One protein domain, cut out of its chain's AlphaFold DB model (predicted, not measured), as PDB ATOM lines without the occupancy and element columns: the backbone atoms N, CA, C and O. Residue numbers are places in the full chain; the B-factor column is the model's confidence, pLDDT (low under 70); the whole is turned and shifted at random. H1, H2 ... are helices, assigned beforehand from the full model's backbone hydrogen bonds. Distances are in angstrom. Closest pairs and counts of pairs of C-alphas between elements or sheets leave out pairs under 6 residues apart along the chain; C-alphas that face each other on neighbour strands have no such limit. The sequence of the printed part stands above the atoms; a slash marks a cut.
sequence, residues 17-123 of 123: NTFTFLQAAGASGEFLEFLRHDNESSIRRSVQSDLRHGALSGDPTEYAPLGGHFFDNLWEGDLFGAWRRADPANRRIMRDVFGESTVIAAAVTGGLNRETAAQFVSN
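AT A GLANCE: This is residues 17 to 123 of the 123 residues of an uncharacterized protein of Halonotius roseus (UniProt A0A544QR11). Eight short helices are strung along an elongated body, with H1 and H3 toward one end, H2 and H4 in the middle, H5 and H6 beyond them, and H7 and H8 toward the other end. H1 folds back on H2 and H4 on H5 as two helical hairpins, while the long link of residues 53 to 68 loops out at the H1 and H3 end and returns to H4. The printed part has 107 residues with eight named helices, H1 to H8 in chain order, and no named strand; the class is all helix. It is compact by its radius of gyration of the C-alphas, 14.2 A, though its C-alphas span 45 by 25 by 20 A.

IN THESE COORDINATES: H1, residues 17 to 24, begins at C-alpha 17 at (66.916, -108.818, 15.000). H2 follows at residues 29 to 37, 12.5 A from first to last C-alpha, and H3 at residues 42 to 52, 15.2 A. H4, residues 69 to 76, begins at C-alpha 69 at (52.124, -116.298, -4.150). H5 holds residues 79 to 85, H6 residues 88 to 98 over 15.2 A, and H7 residues 100 to 109 over 14.3 A. H8, residues 114 to 121, ends at C-alpha 121 at (37.432, -107.349, -0.702).

HOW THE PARTS SIT: H2 is the hub and touches three helices. It touches H1 in a hairpin, at a shallow tilt of 21 degrees, opposite ways, the closest C-alphas being those of Phe 19 and Leu 32, 6.7 A apart. H2 touches H4 at a steep tilt of 63 degrees, with the C-alphas of Phe 31 and Trp 75 closest at 5.2 A. H2 touches H6 about perpendicular, only just, at 71 degrees, with the C-alphas of Phe 34 and Val 97 closest at 6.4 A. H3 is close to H2 but not clearly touching; the closest C-alphas, of Leu 35 and Arg 44, are 5.9 A apart. H4 and H5 form a hairpin at a shallow tilt of 12 degrees, opposite ways, and touch, closest at the C-alphas of Phe 70 and Ala 82, 4.6 A. H5 touches H7 about perpendicular at 79 degrees, with the C-alphas of Phe 80 and Ala 107 closest at 5.3 A. H7 touches H8 at a steep tilt of 51 degrees, closest at the C-alphas of Ile 104 and Ala 117, 5.4 A. H6 and H7 meet only through their link. Among the pairs that stay apart are H1 and H8. In H1 to H8 every O i to N i+4 pair is within hydrogen-bond range.

THE WHOLE: The C-alphas farthest apart, those of Gly 54 and Glu 115, are 44.8 A from each other. The printed part has no cut and ends at residue 123, the chain's last. The link from H3 to H4, 16 residues, is long; the other links are tight. The mean pLDDT of the printed part is 91.6, and residues 66 to 67 and residue 123 are under 70.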
ATOM      1  N   ASN A  17      65.860-108.356  15.902       92.62
ATOM      2  CA  ASN A  17      66.916-108.818  15.000       92.62
ATOM      3  C   ASN A  17      66.337-109.589  13.806       92.62
ATOM      4  O   ASN A  17      66.800-109.407  12.685       92.62
ATOM      5  N   THR A  18      65.296-110.401  14.022       94.12
ATOM      6  CA  THR A  18      64.580-111.087  12.938       94.12
ATOM      7  C   THR A  18      63.936-110.076  11.992       94.12
ATOM      8  O   THR A  18      64.122-110.170  10.785       94.12
ATOM      9  N   PHE A  19      63.223-109.076  12.517       95.31
ATOM     10  CA  PHE A  19      62.586-108.056  11.678       95.31
ATOM     11  C   PHE A  19      63.610-107.202  10.923       95.31
ATOM     12  O   PHE A  19      63.420-106.936   9.741       95.31
ATOM     13  N   THR A  20      64.717-106.839  11.572       96.06
ATOM     14  CA  THR A  20      65.822-106.101  10.943       96.06
ATOM     15  C   THR A  20      66.455-106.914   9.815       96.06
ATOM     16  O   THR A  20      66.713-106.371   8.744       96.06
ATOM     17  N   PHE A  21      66.659-108.219  10.021       96.31
ATOM     18  CA  PHE A  21      67.159-109.119   8.984       96.31
ATOM     19  C   PHE A  21      66.210-109.167   7.783       96.31
ATOM     20  O   PHE A  21      66.642-108.953   6.657       96.31
ATOM     21  N   LEU A  22      64.915-109.401   8.012       95.75
ATOM     22  CA  LEU A  22      63.927-109.506   6.931       95.75
ATOM     23  C   LEU A  22      63.795-108.186   6.164       95.75
ATOM     24  O   LEU A  22      63.723-108.192   4.940       95.75
ATOM     25  N   GLN A  23      63.832-107.052   6.867       96.62
ATOM     26  CA  GLN A  23      63.857-105.737   6.235       96.62
ATOM     27  C   GLN A  23      65.104-105.557   5.358       96.62
ATOM     28  O   GLN A  23      64.995-105.097   4.225       96.62
ATOM     29  N   ALA A  24      66.285-105.942   5.854       96.56
ATOM     30  CA  ALA A  24      67.528-105.897   5.084       96.56
ATOM     31  C   ALA A  24      67.516-106.862   3.884       96.56
ATOM     32  O   ALA A  24      68.150-106.574   2.871       96.56
ATOM     33  N   ALA A  25      66.766-107.961   3.976       95.75
ATOM     34  CA  ALA A  25      66.526-108.894   2.878       95.75
ATOM     35  C   ALA A  25      65.516-108.375   1.835       95.75
ATOM     36  O   ALA A  25      65.334-108.996   0.791       95.75
ATOM     37  N   GLY A  26      64.866-107.236   2.088       95.69
ATOM     38  CA  GLY A  26      63.937-106.600   1.153       95.69
ATOM     39  C   GLY A  26      62.457-106.825   1.452       95.69
ATOM     40  O   GLY A  26      61.630-106.500   0.605       95.69
ATOM     41  N   ALA A  27      62.102-107.343   2.632       95.81
ATOM     42  CA  ALA A  27      60.706-107.423   3.048       95.81
ATOM     43  C   ALA A  27      60.077-106.023   3.163       95.81
ATOM     44  O   ALA A  27      60.647-105.120   3.786       95.81
ATOM     45  N   SER A  28      58.877-105.866   2.608       96.62
ATOM     46  CA  SER A  28      58.068-104.651   2.714       96.62
ATOM     47  C   SER A  28      57.669-104.331   4.159       96.62
ATOM     48  O   SER A  28      57.664-105.192   5.045       96.62
ATOM     49  N   GLY A  29      57.278-103.078   4.405       96.31
ATOM     50  CA  GLY A  29      56.737-102.674   5.705       96.31
ATOM     51  C   GLY A  29      55.454-103.434   6.046       96.31
ATOM     52  O   GLY A  29      55.284-103.879   7.179       96.31
ATOM     53  N   GLU A  30      54.605-103.660   5.047       95.50
ATOM     54  CA  GLU A  30      53.354-104.402   5.143       95.50
ATOM     55  C   GLU A  30      53.597-105.849   5.580       95.50
ATOM     56  O   GLU A  30      52.915-106.362   6.470       95.50
ATOM     57  N   PHE A  31      54.608-106.510   5.014       95.31
ATOM     58  CA  PHE A  31      54.999-107.850   5.436       95.31
ATOM     59  C   PHE A  31      55.401-107.887   6.911       95.31
ATOM     60  O   PHE A  31      54.941-108.748   7.667       95.31
ATOM     61  N   LEU A  32      56.243-106.942   7.337       95.25
ATOM     62  CA  LEU A  32      56.718-106.870   8.717       95.25
ATOM     63  C   LEU A  32      55.570-106.564   9.686       95.25
ATOM     64  O   LEU A  32      55.511-107.152  10.764       95.25
ATOM     65  N   GLU A  33      54.640-105.687   9.307       94.31
ATOM     66  CA  GLU A  33      53.454-105.362  10.099       94.31
ATOM     67  C   GLU A  33      52.528-106.575  10.255       94.31
ATOM     68  O   GLU A  33      52.155-106.932  11.378       94.31
ATOM     69  N   PHE A  34      52.246-107.283   9.158       93.62
ATOM     70  CA  PHE A  34      51.465-108.521   9.183       93.62
ATOM     71  C   PHE A  34      52.102-109.573  10.101       93.62
ATOM     72  O   PHE A  34      51.426-110.189  10.927       93.62
ATOM     73  N   LEU A  35      53.421-109.749   9.997       92.12
ATOM     74  CA  LEU A  35      54.186-110.717  10.783       92.12
ATOM     75  C   LEU A  35      54.204-110.396  12.289       92.12
ATOM     76  O   LEU A  35      54.301-111.310  13.117       92.12
ATOM     77  N   ARG A  36      54.117-109.110  12.655       90.88
ATOM     78  CA  ARG A  36      54.031-108.652  14.053       90.88
ATOM     79  C   ARG A  36      52.667-108.916  14.675       90.88
ATOM     80  O   ARG A  36      52.611-109.158  15.879       90.88
ATOM     81  N   HIS A  37      51.600-108.843  13.887       88.19
ATOM     82  CA  HIS A  37      50.242-108.880  14.416       88.19
ATOM     83  C   HIS A  37      49.784-110.285  14.818       88.19
ATOM     84  O   HIS A  37      49.235-110.459  15.904       88.19
ATOM     85  N   ASP A  38      50.010-111.287  13.966       79.25
ATOM     86  CA  ASP A  38      49.423-112.613  14.167       79.25
ATOM     87  C   ASP A  38      50.469-113.694  14.462       79.25
ATOM     88  O   ASP A  38      51.395-113.936  13.681       79.25
ATOM     89  N   ASN A  39      50.285-114.375  15.597       75.50
ATOM     90  CA  ASN A  39      51.213-115.387  16.099       75.50
ATOM     91  C   ASN A  39      51.027-116.789  15.489       75.50
ATOM     92  O   ASN A  39      51.868-117.658  15.724       75.50
ATOM     93  N   GLU A  40      49.974-117.026  14.705       76.38
ATOM     94  CA  GLU A  40      49.603-118.357  14.202       76.38
ATOM     95  C   GLU A  40      49.567-118.453  12.664       76.38
ATOM     96  O   GLU A  40      49.404-119.547  12.093       76.38
ATOM     97  N   SER A  41      49.773-117.327  11.979       83.25
ATOM     98  CA  SER A  41      49.749-117.230  10.527       83.25
ATOM     99  C   SER A  41      50.737-118.203   9.883       83.25
ATOM    100  O   SER A  41      51.793-118.543  10.431       83.25
ATOM    101  N   SER A  42      50.385-118.688   8.692       84.50
ATOM    102  CA  SER A  42      51.268-119.570   7.921       84.50
ATOM    103  C   SER A  42      52.603-118.890   7.601       84.50
ATOM    104  O   SER A  42      53.639-119.551   7.644       84.50
ATOM    105  N   ILE A  43      52.583-117.573   7.372       87.75
ATOM    106  CA  ILE A  43      53.780-116.745   7.186       87.75
ATOM    107  C   ILE A  43      54.659-116.794   8.430       87.75
ATOM    108  O   ILE A  43      55.842-117.115   8.331       87.75
ATOM    109  N   ARG A  44      54.098-116.538   9.615       88.81
ATOM    110  CA  ARG A  44      54.897-116.545  10.841       88.81
ATOM    111  C   ARG A  44      55.517-117.906  11.112       88.81
ATOM    112  O   ARG A  44      56.702-117.975  11.424       88.81
ATOM    113  N   ARG A  45      54.751-118.984  10.940       88.06
ATOM    114  CA  ARG A  45      55.267-120.352  11.091       88.06
ATOM    115  C   ARG A  45      56.404-120.653  10.115       88.06
ATOM    116  O   ARG A  45      57.359-121.324  10.501       88.06
ATOM    117  N   SER A  46      56.326-120.143   8.886       89.62
ATOM    118  CA  SER A  46      57.405-120.242   7.898       89.62
ATOM    119  C   SER A  46      58.654-119.478   8.351       89.62
ATOM    120  O   SER A  46      59.709-120.093   8.471       89.62
ATOM    121  N   VAL A  47      58.535-118.208   8.752       91.19
ATOM    122  CA  VAL A  47      59.678-117.409   9.239       91.19
ATOM    123  C   VAL A  47      60.300-118.006  10.508       91.19
ATOM    124  O   VAL A  47      61.518-118.043  10.654       91.19
ATOM    125  N   GLN A  48      59.488-118.523  11.433       91.19
ATOM    126  CA  GLN A  48      59.985-119.229  12.620       91.19
ATOM    127  C   GLN A  48      60.722-120.520  12.253       91.19
ATOM    128  O   GLN A  48      61.702-120.883  12.903       91.19
ATOM    129  N   SER A  49      60.258-121.226  11.220       89.81
ATOM    130  CA  SER A  49      60.955-122.394  10.690       89.81
ATOM    131  C   SER A  49      62.321-121.996  10.132       89.81
ATOM    132  O   SER A  49      63.324-122.589  10.520       89.81
ATOM    133  N   ASP A  50      62.377-120.954   9.305       91.31
ATOM    134  CA  ASP A  50      63.620-120.420   8.738       91.31
ATOM    135  C   ASP A  50      64.602-119.981   9.829       91.31
ATOM    136  O   ASP A  50      65.785-120.330   9.779       91.31
ATOM    137  N   LEU A  51      64.109-119.297  10.866       90.81
ATOM    138  CA  LEU A  51      64.896-118.921  12.040       90.81
ATOM    139  C   LEU A  51      65.496-120.154  12.729       90.81
ATOM    140  O   LEU A  51      66.705-120.212  12.951       90.81
ATOM    141  N   ARG A  52      64.669-121.165  13.017       90.31
ATOM    142  CA  ARG A  52      65.092-122.410  13.677       90.31
ATOM    143  C   ARG A  52      66.122-123.186  12.856       90.31
ATOM    144  O   ARG A  52      66.987-123.846  13.426       90.31
ATOM    145  N   HIS A  53      66.025-123.127  11.531       89.25
ATOM    146  CA  HIS A  53      66.952-123.794  10.617       89.25
ATOM    147  C   HIS A  53      68.177-122.938  10.253       89.25
ATOM    148  O   HIS A  53      69.019-123.391   9.481       89.25
ATOM    149  N   GLY A  54      68.316-121.738  10.830       89.38
ATOM    150  CA  GLY A  54      69.471-120.862  10.633       89.38
ATOM    151  C   GLY A  54      69.470-120.094   9.309       89.38
ATOM    152  O   GLY A  54      70.459-119.433   9.000       89.38
ATOM    153  N   ALA A  55      68.378-120.117   8.541       89.69
ATOM    154  CA  ALA A  55      68.281-119.400   7.267       89.69
ATOM    155  C   ALA A  55      68.343-117.869   7.439       89.69
ATOM    156  O   ALA A  55      68.728-117.164   6.515       89.69
ATOM    157  N   LEU A  56      68.040-117.361   8.640       91.12
ATOM    158  CA  LEU A  56      68.103-115.932   8.984       91.12
ATOM    159  C   LEU A  56      69.429-115.514   9.656       91.12
ATOM    160  O   LEU A  56      69.456-114.559  10.429       91.12
ATOM    161  N   SER A  57      70.512-116.270   9.441       88.44
ATOM    162  CA  SER A  57      71.833-116.007  10.046       88.44
ATOM    163  C   SER A  57      72.928-115.591   9.054       88.44
ATOM    164  O   SER A  57      74.015-115.210   9.484       88.44
ATOM    165  N   GLY A  58      72.652-115.680   7.749       89.62
ATOM    166  CA  GLY A  58      73.590-115.351   6.672       89.62
ATOM    167  C   GLY A  58      73.546-113.886   6.228       89.62
ATOM    168  O   GLY A  58      73.156-113.004   6.989       89.62
ATOM    169  N   ASP A  59      73.950-113.633   4.982       93.12
ATOM    170  CA  ASP A  59      73.758-112.333   4.332       93.12
ATOM    171  C   ASP A  59      72.263-112.143   4.003       93.12
ATOM    172  O   ASP A  59      71.696-112.964   3.274       93.12
ATOM    173  N   PRO A  60      71.597-111.088   4.511       94.12
ATOM    174  CA  PRO A  60      70.196-110.819   4.196       94.12
ATOM    175  C   PRO A  60      69.918-110.690   2.695       94.12
ATOM    176  O   PRO A  60      68.843-111.065   2.246       94.12
ATOM    177  N   THR A  61      70.872-110.197   1.903       92.06
ATOM    178  CA  THR A  61      70.684-109.994   0.457       92.06
ATOM    179  C   THR A  61      70.613-111.300  -0.336       92.06
ATOM    180  O   THR A  61      70.122-111.310  -1.465       92.06
ATOM    181  N   GLU A  62      71.059-112.408   0.260       90.56
ATOM    182  CA  GLU A  62      70.970-113.757  -0.305       90.56
ATOM    183  C   GLU A  62      69.732-114.521   0.194       90.56
ATOM    184  O   GLU A  62      69.444-115.622  -0.284       90.56
ATOM    185  N   TYR A  63      68.987-113.965   1.158       91.56
ATOM    186  CA  TYR A  63      67.782-114.599   1.676       91.56
ATOM    187  C   TYR A  63      66.650-114.516   0.651       91.56
ATOM    188  O   TYR A  63      66.166-113.441   0.304       91.56
ATOM    189  N   ALA A  64      66.190-115.684   0.210       81.50
ATOM    190  CA  ALA A  64      64.990-115.828  -0.594       81.50
ATOM    191  C   ALA A  64      63.902-116.491   0.260       81.50
ATOM    192  O   ALA A  64      64.073-117.648   0.663       81.50
ATOM    193  N   PRO A  65      62.790-115.802   0.550       75.12
ATOM    194  CA  PRO A  65      61.719-116.407   1.314       75.12
ATOM    195  C   PRO A  65      61.060-117.554   0.544       75.12
ATOM    196  O   PRO A  65      60.805-117.472  -0.657       75.12
ATOM    197  N   LEU A  66      60.722-118.626   1.259       68.56
ATOM    198  CA  LEU A  66      59.941-119.735   0.719       68.56
ATOM    199  C   LEU A  66      58.474-119.556   1.105       68.56
ATOM    200  O   LEU A  66      57.994-120.139   2.076       68.56
ATOM    201  N   GLY A  67      57.736-118.773   0.328       69.75
ATOM    202  CA  GLY A  67      56.301-118.659   0.518       69.75
ATOM    203  C   GLY A  67      55.613-118.479  -0.818       69.75
ATOM    204  O   GLY A  67      55.947-117.576  -1.558       69.75
ATOM    205  N   GLY A  68      54.654-119.345  -1.151       85.94
ATOM    206  CA  GLY A  68      53.916-119.216  -2.412       85.94
ATOM    207  C   GLY A  68      53.223-117.854  -2.557       85.94
ATOM    208  O   GLY A  68      53.187-117.062  -1.624       85.94
ATOM    209  N   HIS A  69      52.562-117.625  -3.691       91.75
ATOM    210  CA  HIS A  69      52.124-116.298  -4.150       91.75
ATOM    211  C   HIS A  69      51.512-115.323  -3.123       91.75
ATOM    212  O   HIS A  69      51.641-114.120  -3.304       91.75
ATOM    213  N   PHE A  70      50.793-115.778  -2.092       92.94
ATOM    214  CA  PHE A  70      50.337-114.883  -1.018       92.94
ATOM    215  C   PHE A  70      51.509-114.193  -0.305       92.94
ATOM    216  O   PHE A  70      51.493-112.977  -0.142       92.94
ATOM    217  N   PHE A  71      52.513-114.976   0.086       92.44
ATOM    218  CA  PHE A  71      53.705-114.495   0.764       92.44
ATOM    219  C   PHE A  71      54.511-113.587  -0.159       92.44
ATOM    220  O   PHE A  71      54.836-112.492   0.271       92.44
ATOM    221  N   ASP A  72      54.780-114.000  -1.406       93.12
ATOM    222  CA  ASP A  72      55.549-113.196  -2.373       93.12
ATOM    223  C   ASP A  72      54.950-111.793  -2.540       93.12
ATOM    224  O   ASP A  72      55.633-110.788  -2.379       93.12
ATOM    225  N   ASN A  73      53.634-111.716  -2.777       95.25
ATOM    226  CA  ASN A  73      52.967-110.424  -2.934       95.25
ATOM    227  C   ASN A  73      53.050-109.593  -1.649       95.25
ATOM    228  O   ASN A  73      53.263-108.388  -1.709       95.25
ATOM    229  N   LEU A  74      52.891-110.217  -0.476       95.00
ATOM    230  CA  LEU A  74      52.979-109.484   0.781       95.00
ATOM    231  C   LEU A  74      54.410-109.001   1.045       95.00
ATOM    232  O   LEU A  74      54.590-107.855   1.445       95.00
ATOM    233  N   TRP A  75      55.412-109.837   0.764       95.50
ATOM    234  CA  TRP A  75      56.834-109.502   0.827       95.50
ATOM    235  C   TRP A  75      57.163-108.279  -0.026       95.50
ATOM    236  O   TRP A  75      57.873-107.395   0.439       95.50
ATOM    237  N   GLU A  76      56.597-108.186  -1.228       94.94
ATOM    238  CA  GLU A  76      56.762-107.047  -2.138       94.94
ATOM    239  C   GLU A  76      55.903-105.822  -1.762       94.94
ATOM    240  O   GLU A  76      56.087-104.743  -2.323       94.94
ATOM    241  N   GLY A  77      54.970-105.963  -0.815       95.44
ATOM    242  CA  GLY A  77      54.039-104.901  -0.413       95.44
ATOM    243  C   GLY A  77      52.797-104.784  -1.307       95.44
ATOM    244  O   GLY A  77      52.000-103.859  -1.145       95.44
ATOM    245  N   ASP A  78      52.567-105.728  -2.228       96.19
ATOM    246  CA  ASP A  78      51.332-105.811  -3.014       96.19
ATOM    247  C   ASP A  78      50.182-106.389  -2.171       96.19
ATOM    248  O   ASP A  78      49.827-107.572  -2.237       96.19
ATOM    249  N   LEU A  79      49.553-105.517  -1.378       96.62
ATOM    250  CA  LEU A  79      48.418-105.870  -0.523       96.62
ATOM    251  C   LEU A  79      47.233-106.456  -1.301       96.62
ATOM    252  O   LEU A  79      46.550-107.352  -0.802       96.62
ATOM    253  N   PHE A  80      46.953-105.984  -2.518       96.69
ATOM    254  CA  PHE A  80      45.820-106.514  -3.275       96.69
ATOM    255  C   PHE A  80      46.158-107.854  -3.936       96.69
ATOM    256  O   PHE A  80      45.336-108.778  -3.927       96.69
ATOM    257  N   GLY A  81      47.373-108.008  -4.463       96.25
ATOM    258  CA  GLY A  81      47.900-109.290  -4.923       96.25
ATOM    259  C   GLY A  81      47.860-110.343  -3.821       96.25
ATOM    260  O   GLY A  81      47.304-111.429  -4.029       96.25
ATOM    261  N   ALA A  82      48.338-109.985  -2.627       95.56
ATOM    262  CA  ALA A  82      48.291-110.827  -1.441       95.56
ATOM    263  C   ALA A  82      46.842-111.204  -1.094       95.56
ATOM    264  O   ALA A  82      46.527-112.391  -1.007       95.56
ATOM    265  N   TRP A  83      45.918-110.239  -1.029       95.75
ATOM    266  CA  TRP A  83      44.499-110.496  -0.746       95.75
ATOM    267  C   TRP A  83      43.875-111.560  -1.659       95.75
ATOM    268  O   TRP A  83      43.209-112.498  -1.201       95.75
ATOM    269  N   ARG A  84      44.111-111.454  -2.972       95.06
ATOM    270  CA  ARG A  84      43.551-112.396  -3.957       95.06
ATOM    271  C   ARG A  84      44.093-113.813  -3.796       95.06
ATOM    272  O   ARG A  84      43.397-114.764  -4.147       95.06
ATOM    273  N   ARG A  85      45.324-113.957  -3.303       94.50
ATOM    274  CA  ARG A  85      46.005-115.247  -3.108       94.50
ATOM    275  C   ARG A  85      45.842-115.806  -1.695       94.50
ATOM    276  O   ARG A  85      46.110-116.987  -1.495       94.50
ATOM    277  N   ALA A  86      45.397-114.985  -0.750       92.56
ATOM    278  CA  ALA A  86      45.175-115.372   0.628       92.56
ATOM    279  C   ALA A  86      44.003-116.357   0.763       92.56
ATOM    280  O   ALA A  86      42.942-116.193   0.151       92.56
ATOM    281  N   ASP A  87      44.199-117.361   1.615       91.56
ATOM    282  CA  ASP A  87      43.121-118.188   2.149       91.56
ATOM    283  C   ASP A  87      42.228-117.383   3.128       91.56
ATOM    284  O   ASP A  87      42.576-116.258   3.511       91.56
ATOM    285  N   PRO A  88      41.071-117.921   3.563       91.50
ATOM    286  CA  PRO A  88      40.167-117.194   4.455       91.50
ATOM    287  C   PRO A  88      40.783-116.753   5.793       91.50
ATOM    288  O   PRO A  88      40.391-115.712   6.322       91.50
ATOM    289  N   ALA A  89      41.736-117.512   6.347       89.94
ATOM    290  CA  ALA A  89      42.387-117.153   7.605       89.94
ATOM    291  C   ALA A  89      43.333-115.962   7.401       89.94
ATOM    292  O   ALA A  89      43.260-114.984   8.142       89.94
ATOM    293  N   ASN A  90      44.138-115.999   6.342       91.00
ATOM    294  CA  ASN A  90      45.043-114.915   5.979       91.00
ATOM    295  C   ASN A  90      44.286-113.640   5.574       91.00
ATOM    296  O   ASN A  90      44.678-112.553   5.987       91.00
ATOM    297  N   ARG A  91      43.143-113.740   4.878       93.19
ATOM    298  CA  ARG A  91      42.279-112.572   4.601       93.19
ATOM    299  C   ARG A  91      41.712-111.939   5.865       93.19
ATOM    300  O   ARG A  91      41.593-110.718   5.934       93.19
ATOM    301  N   ARG A  92      41.339-112.746   6.864       92.44
ATOM    302  CA  ARG A  92      40.895-112.217   8.161       92.44
ATOM    303  C   ARG A  92      42.008-111.390   8.804       92.44
ATOM    304  O   ARG A  92      41.774-110.226   9.091       92.44
ATOM    305  N   ILE A  93      43.218-111.941   8.890       92.50
ATOM    306  CA  ILE A  93      44.373-111.230   9.457       92.50
ATOM    307  C   ILE A  93      44.668-109.951   8.665       92.50
ATOM    308  O   ILE A  93      44.838-108.895   9.255       92.50
ATOM    309  N   MET A  94      44.657-109.992   7.328       94.38
ATOM    310  CA  MET A  94      44.867-108.784   6.519       94.38
ATOM    311  C   MET A  94      43.832-107.688   6.802       94.38
ATOM    312  O   MET A  94      44.183-106.510   6.781       94.38
ATOM    313  N   ARG A  95      42.568-108.046   7.068       94.00
ATOM    314  CA  ARG A  95      41.549-107.066   7.483       94.00
ATOM    315  C   ARG A  95      41.833-106.499   8.861       94.00
ATOM    316  O   ARG A  95      41.678-105.295   9.032       94.00
ATOM    317  N   ASP A  96      42.245-107.342   9.796       93.62
ATOM    318  CA  ASP A  96      42.540-106.926  11.165       93.62
ATOM    319  C   ASP A  96      43.772-106.002  11.218       93.62
ATOM    320  O   ASP A  96      43.784-105.040  11.982       93.62
ATOM    321  N   VAL A  97      44.773-106.250  10.362       94.75
ATOM    322  CA  VAL A  97      46.010-105.459  10.279       94.75
ATOM    323  C   VAL A  97      45.813-104.174   9.477       94.75
ATOM    324  O   VAL A  97      46.056-103.083   9.980       94.75
ATOM    325  N   PHE A  98      45.367-104.282   8.224       95.38
ATOM    326  CA  PHE A  98      45.386-103.154   7.285       95.38
ATOM    327  C   PHE A  98      44.027-102.472   7.123       95.38
ATOM    328  O   PHE A  98      43.953-101.319   6.694       95.38
ATOM    329  N   GLY A  99      42.939-103.181   7.419       95.00
ATOM    330  CA  GLY A  99      41.579-102.762   7.098       95.00
ATOM    331  C   GLY A  99      41.230-102.909   5.611       95.00
ATOM    332  O   GLY A  99      42.055-102.740   4.711       95.00
ATOM    333  N   GLU A 100      39.951-103.172   5.330       94.94
ATOM    334  CA  GLU A 100      39.448-103.354   3.956       94.94
ATOM    335  C   GLU A 100      39.704-102.126   3.069       94.94
ATOM    336  O   GLU A 100      40.050-102.260   1.897       94.94
ATOM    337  N   SER A 101      39.590-100.920   3.634       95.19
ATOM    338  CA  SER A 101      39.792 -99.670   2.888       95.19
ATOM    339  C   SER A 101      41.205 -99.541   2.317       95.19
ATOM    340  O   SER A 101      41.358 -99.048   1.199       95.19
ATOM    341  N   THR A 102      42.221-100.003   3.047       96.12
ATOM    342  CA  THR A 102      43.627 -99.964   2.616       96.12
ATOM    343  C   THR A 102      43.874-100.961   1.491       96.12
ATOM    344  O   THR A 102      44.461-100.607   0.470       96.12
ATOM    345  N   VAL A 103      43.335-102.178   1.608       95.25
ATOM    346  CA  VAL A 103      43.424-103.199   0.551       95.25
ATOM    347  C   VAL A 103      42.713-102.735  -0.728       95.25
ATOM    348  O   VAL A 103      43.244-102.882  -1.829       95.25
ATOM    349  N   ILE A 104      41.541-102.100  -0.603       96.06
ATOM    350  CA  ILE A 104      40.822-101.493  -1.735       96.06
ATOM    351  C   ILE A 104      41.649-100.361  -2.362       96.06
ATOM    352  O   ILE A 104      41.726-100.265  -3.585       96.06
ATOM    353  N   ALA A 105      42.278 -99.504  -1.554       95.88
ATOM    354  CA  ALA A 105      43.123 -98.424  -2.059       95.88
ATOM    355  C   ALA A 105      44.349 -98.954  -2.827       95.88
ATOM    356  O   ALA A 105      44.688 -98.405  -3.879       95.88
ATOM    357  N   ALA A 106      44.960-100.050  -2.363       95.19
ATOM    358  CA  ALA A 106      46.041-100.730  -3.077       95.19
ATOM    359  C   ALA A 106      45.574-101.244  -4.451       95.19
ATOM    360  O   ALA A 106      46.214-100.978  -5.466       95.19
ATOM    361  N   ALA A 107      44.397-101.877  -4.514       94.94
ATOM    362  CA  ALA A 107      43.803-102.337  -5.771       94.94
ATOM    363  C   ALA A 107      43.563-101.190  -6.767       94.94
ATOM    364  O   ALA A 107      43.836-101.322  -7.962       94.94
ATOM    365  N   VAL A 108      43.062-100.056  -6.268       96.50
ATOM    366  CA  VAL A 108      42.808 -98.858  -7.080       96.50
ATOM    367  C   VAL A 108      44.109 -98.258  -7.605       96.50
ATOM    368  O   VAL A 108      44.181 -97.876  -8.772       96.50
ATOM    369  N   THR A 109      45.155 -98.234  -6.781       94.88
ATOM    370  CA  THR A 109      46.499 -97.796  -7.195       94.88
ATOM    371  C   THR A 109      47.064 -98.699  -8.298       94.88
ATOM    372  O   THR A 109      47.685 -98.207  -9.234       94.88
ATOM    373  N   GLY A 110      46.759-100.001  -8.253       90.19
ATOM    374  CA  GLY A 110      47.059-100.973  -9.312       90.19
ATOM    375  C   GLY A 110      46.177-100.874 -10.567       90.19
ATOM    376  O   GLY A 110      46.296-101.711 -11.460       90.19
ATOM    377  N   GLY A 111      45.289 -99.878 -10.658       93.12
ATOM    378  CA  GLY A 111      44.496 -99.582 -11.854       93.12
ATOM    379  C   GLY A 111      43.087-100.177 -11.878       93.12
ATOM    380  O   GLY A 111      42.387-100.031 -12.883       93.12
ATOM    381  N   LEU A 112      42.630-100.828 -10.804       93.94
ATOM    382  CA  LEU A 112      41.228-101.242 -10.710       93.94
ATOM    383  C   LEU A 112      40.335-100.037 -10.400       93.94
ATOM    384  O   LEU A 112      40.708 -99.113  -9.680       93.94
ATOM    385  N   ASN A 113      39.098-100.063 -10.890       96.25
ATOM    386  CA  ASN A 113      38.101 -99.122 -10.391       96.25
ATOM    387  C   ASN A 113      37.701 -99.498  -8.947       96.25
ATOM    388  O   ASN A 113      37.753-100.666  -8.547       96.25
ATOM    389  N   ARG A 114      37.281 -98.498  -8.164       93.81
ATOM    390  CA  ARG A 114      36.993 -98.665  -6.732       93.81
ATOM    391  C   ARG A 114      35.842 -99.633  -6.448       93.81
ATOM    392  O   ARG A 114      35.901-100.347  -5.454       93.81
ATOM    393  N   GLU A 115      34.813 -99.658  -7.289       94.56
ATOM    394  CA  GLU A 115      33.645-100.524  -7.097       94.56
ATOM    395  C   GLU A 115      34.019-102.000  -7.272       94.56
ATOM    396  O   GLU A 115      33.747-102.822  -6.402       94.56
ATOM    397  N   THR A 116      34.741-102.321  -8.346       93.31
ATOM    398  CA  THR A 116      35.291-103.657  -8.582       93.31
ATOM    399  C   THR A 116      36.268-104.060  -7.480       93.31
ATOM    400  O   THR A 116      36.212-105.190  -7.004       93.31
ATOM    401  N   ALA A 117      37.136-103.149  -7.026       93.75
ATOM    402  CA  ALA A 117      38.030-103.422  -5.903       93.75
ATOM    403  C   ALA A 117      37.254-103.763  -4.617       93.75
ATOM    404  O   ALA A 117      37.566-104.756  -3.963       93.75
ATOM    405  N   ALA A 118      36.209-102.997  -4.286       93.69
ATOM    406  CA  ALA A 118      35.363-103.265  -3.125       93.69
ATOM    407  C   ALA A 118      34.659-104.626  -3.225       93.69
ATOM    408  O   ALA A 118      34.666-105.390  -2.264       93.69
ATOM    409  N   GLN A 119      34.141-104.991  -4.402       93.06
ATOM    410  CA  GLN A 119      33.524-106.304  -4.624       93.06
ATOM    411  C   GLN A 119      34.494-107.474  -4.378       93.06
ATOM    412  O   GLN A 119      34.071-108.527  -3.911       93.06
ATOM    413  N   PHE A 120      35.791-107.316  -4.660       91.06
ATOM    414  CA  PHE A 120      36.786-108.357  -4.366       91.06
ATOM    415  C   PHE A 120      37.135-108.483  -2.880       91.06
ATOM    416  O   PHE A 120      37.573-109.553  -2.455       91.06
ATOM    417  N   VAL A 121      37.001-107.403  -2.109       90.38
ATOM    418  CA  VAL A 121      37.432-107.349  -0.702       90.38
ATOM    419  C   VAL A 121      36.280-107.627   0.264       90.38
ATOM    420  O   VAL A 121      36.494-108.234   1.307       90.38
ATOM    421  N   SER A 122      35.053-107.249  -0.090       85.69
ATOM    422  CA  SER A 122      33.879-107.411   0.777       85.69
ATOM    423  C   SER A 122      33.190-108.784   0.685       85.69
ATOM    424  O   SER A 122      32.202-109.000   1.386       85.69
ATOM    425  N   ASN A 123      33.688-109.700  -0.157       66.44
ATOM    426  CA  ASN A 123      33.216-111.089  -0.293       66.44
ATOM    427  C   ASN A 123      34.109-112.070   0.480       66.44
ATOM    428  O   ASN A 123      33.552-112.977   1.137       66.44
TER     429      ASN A 123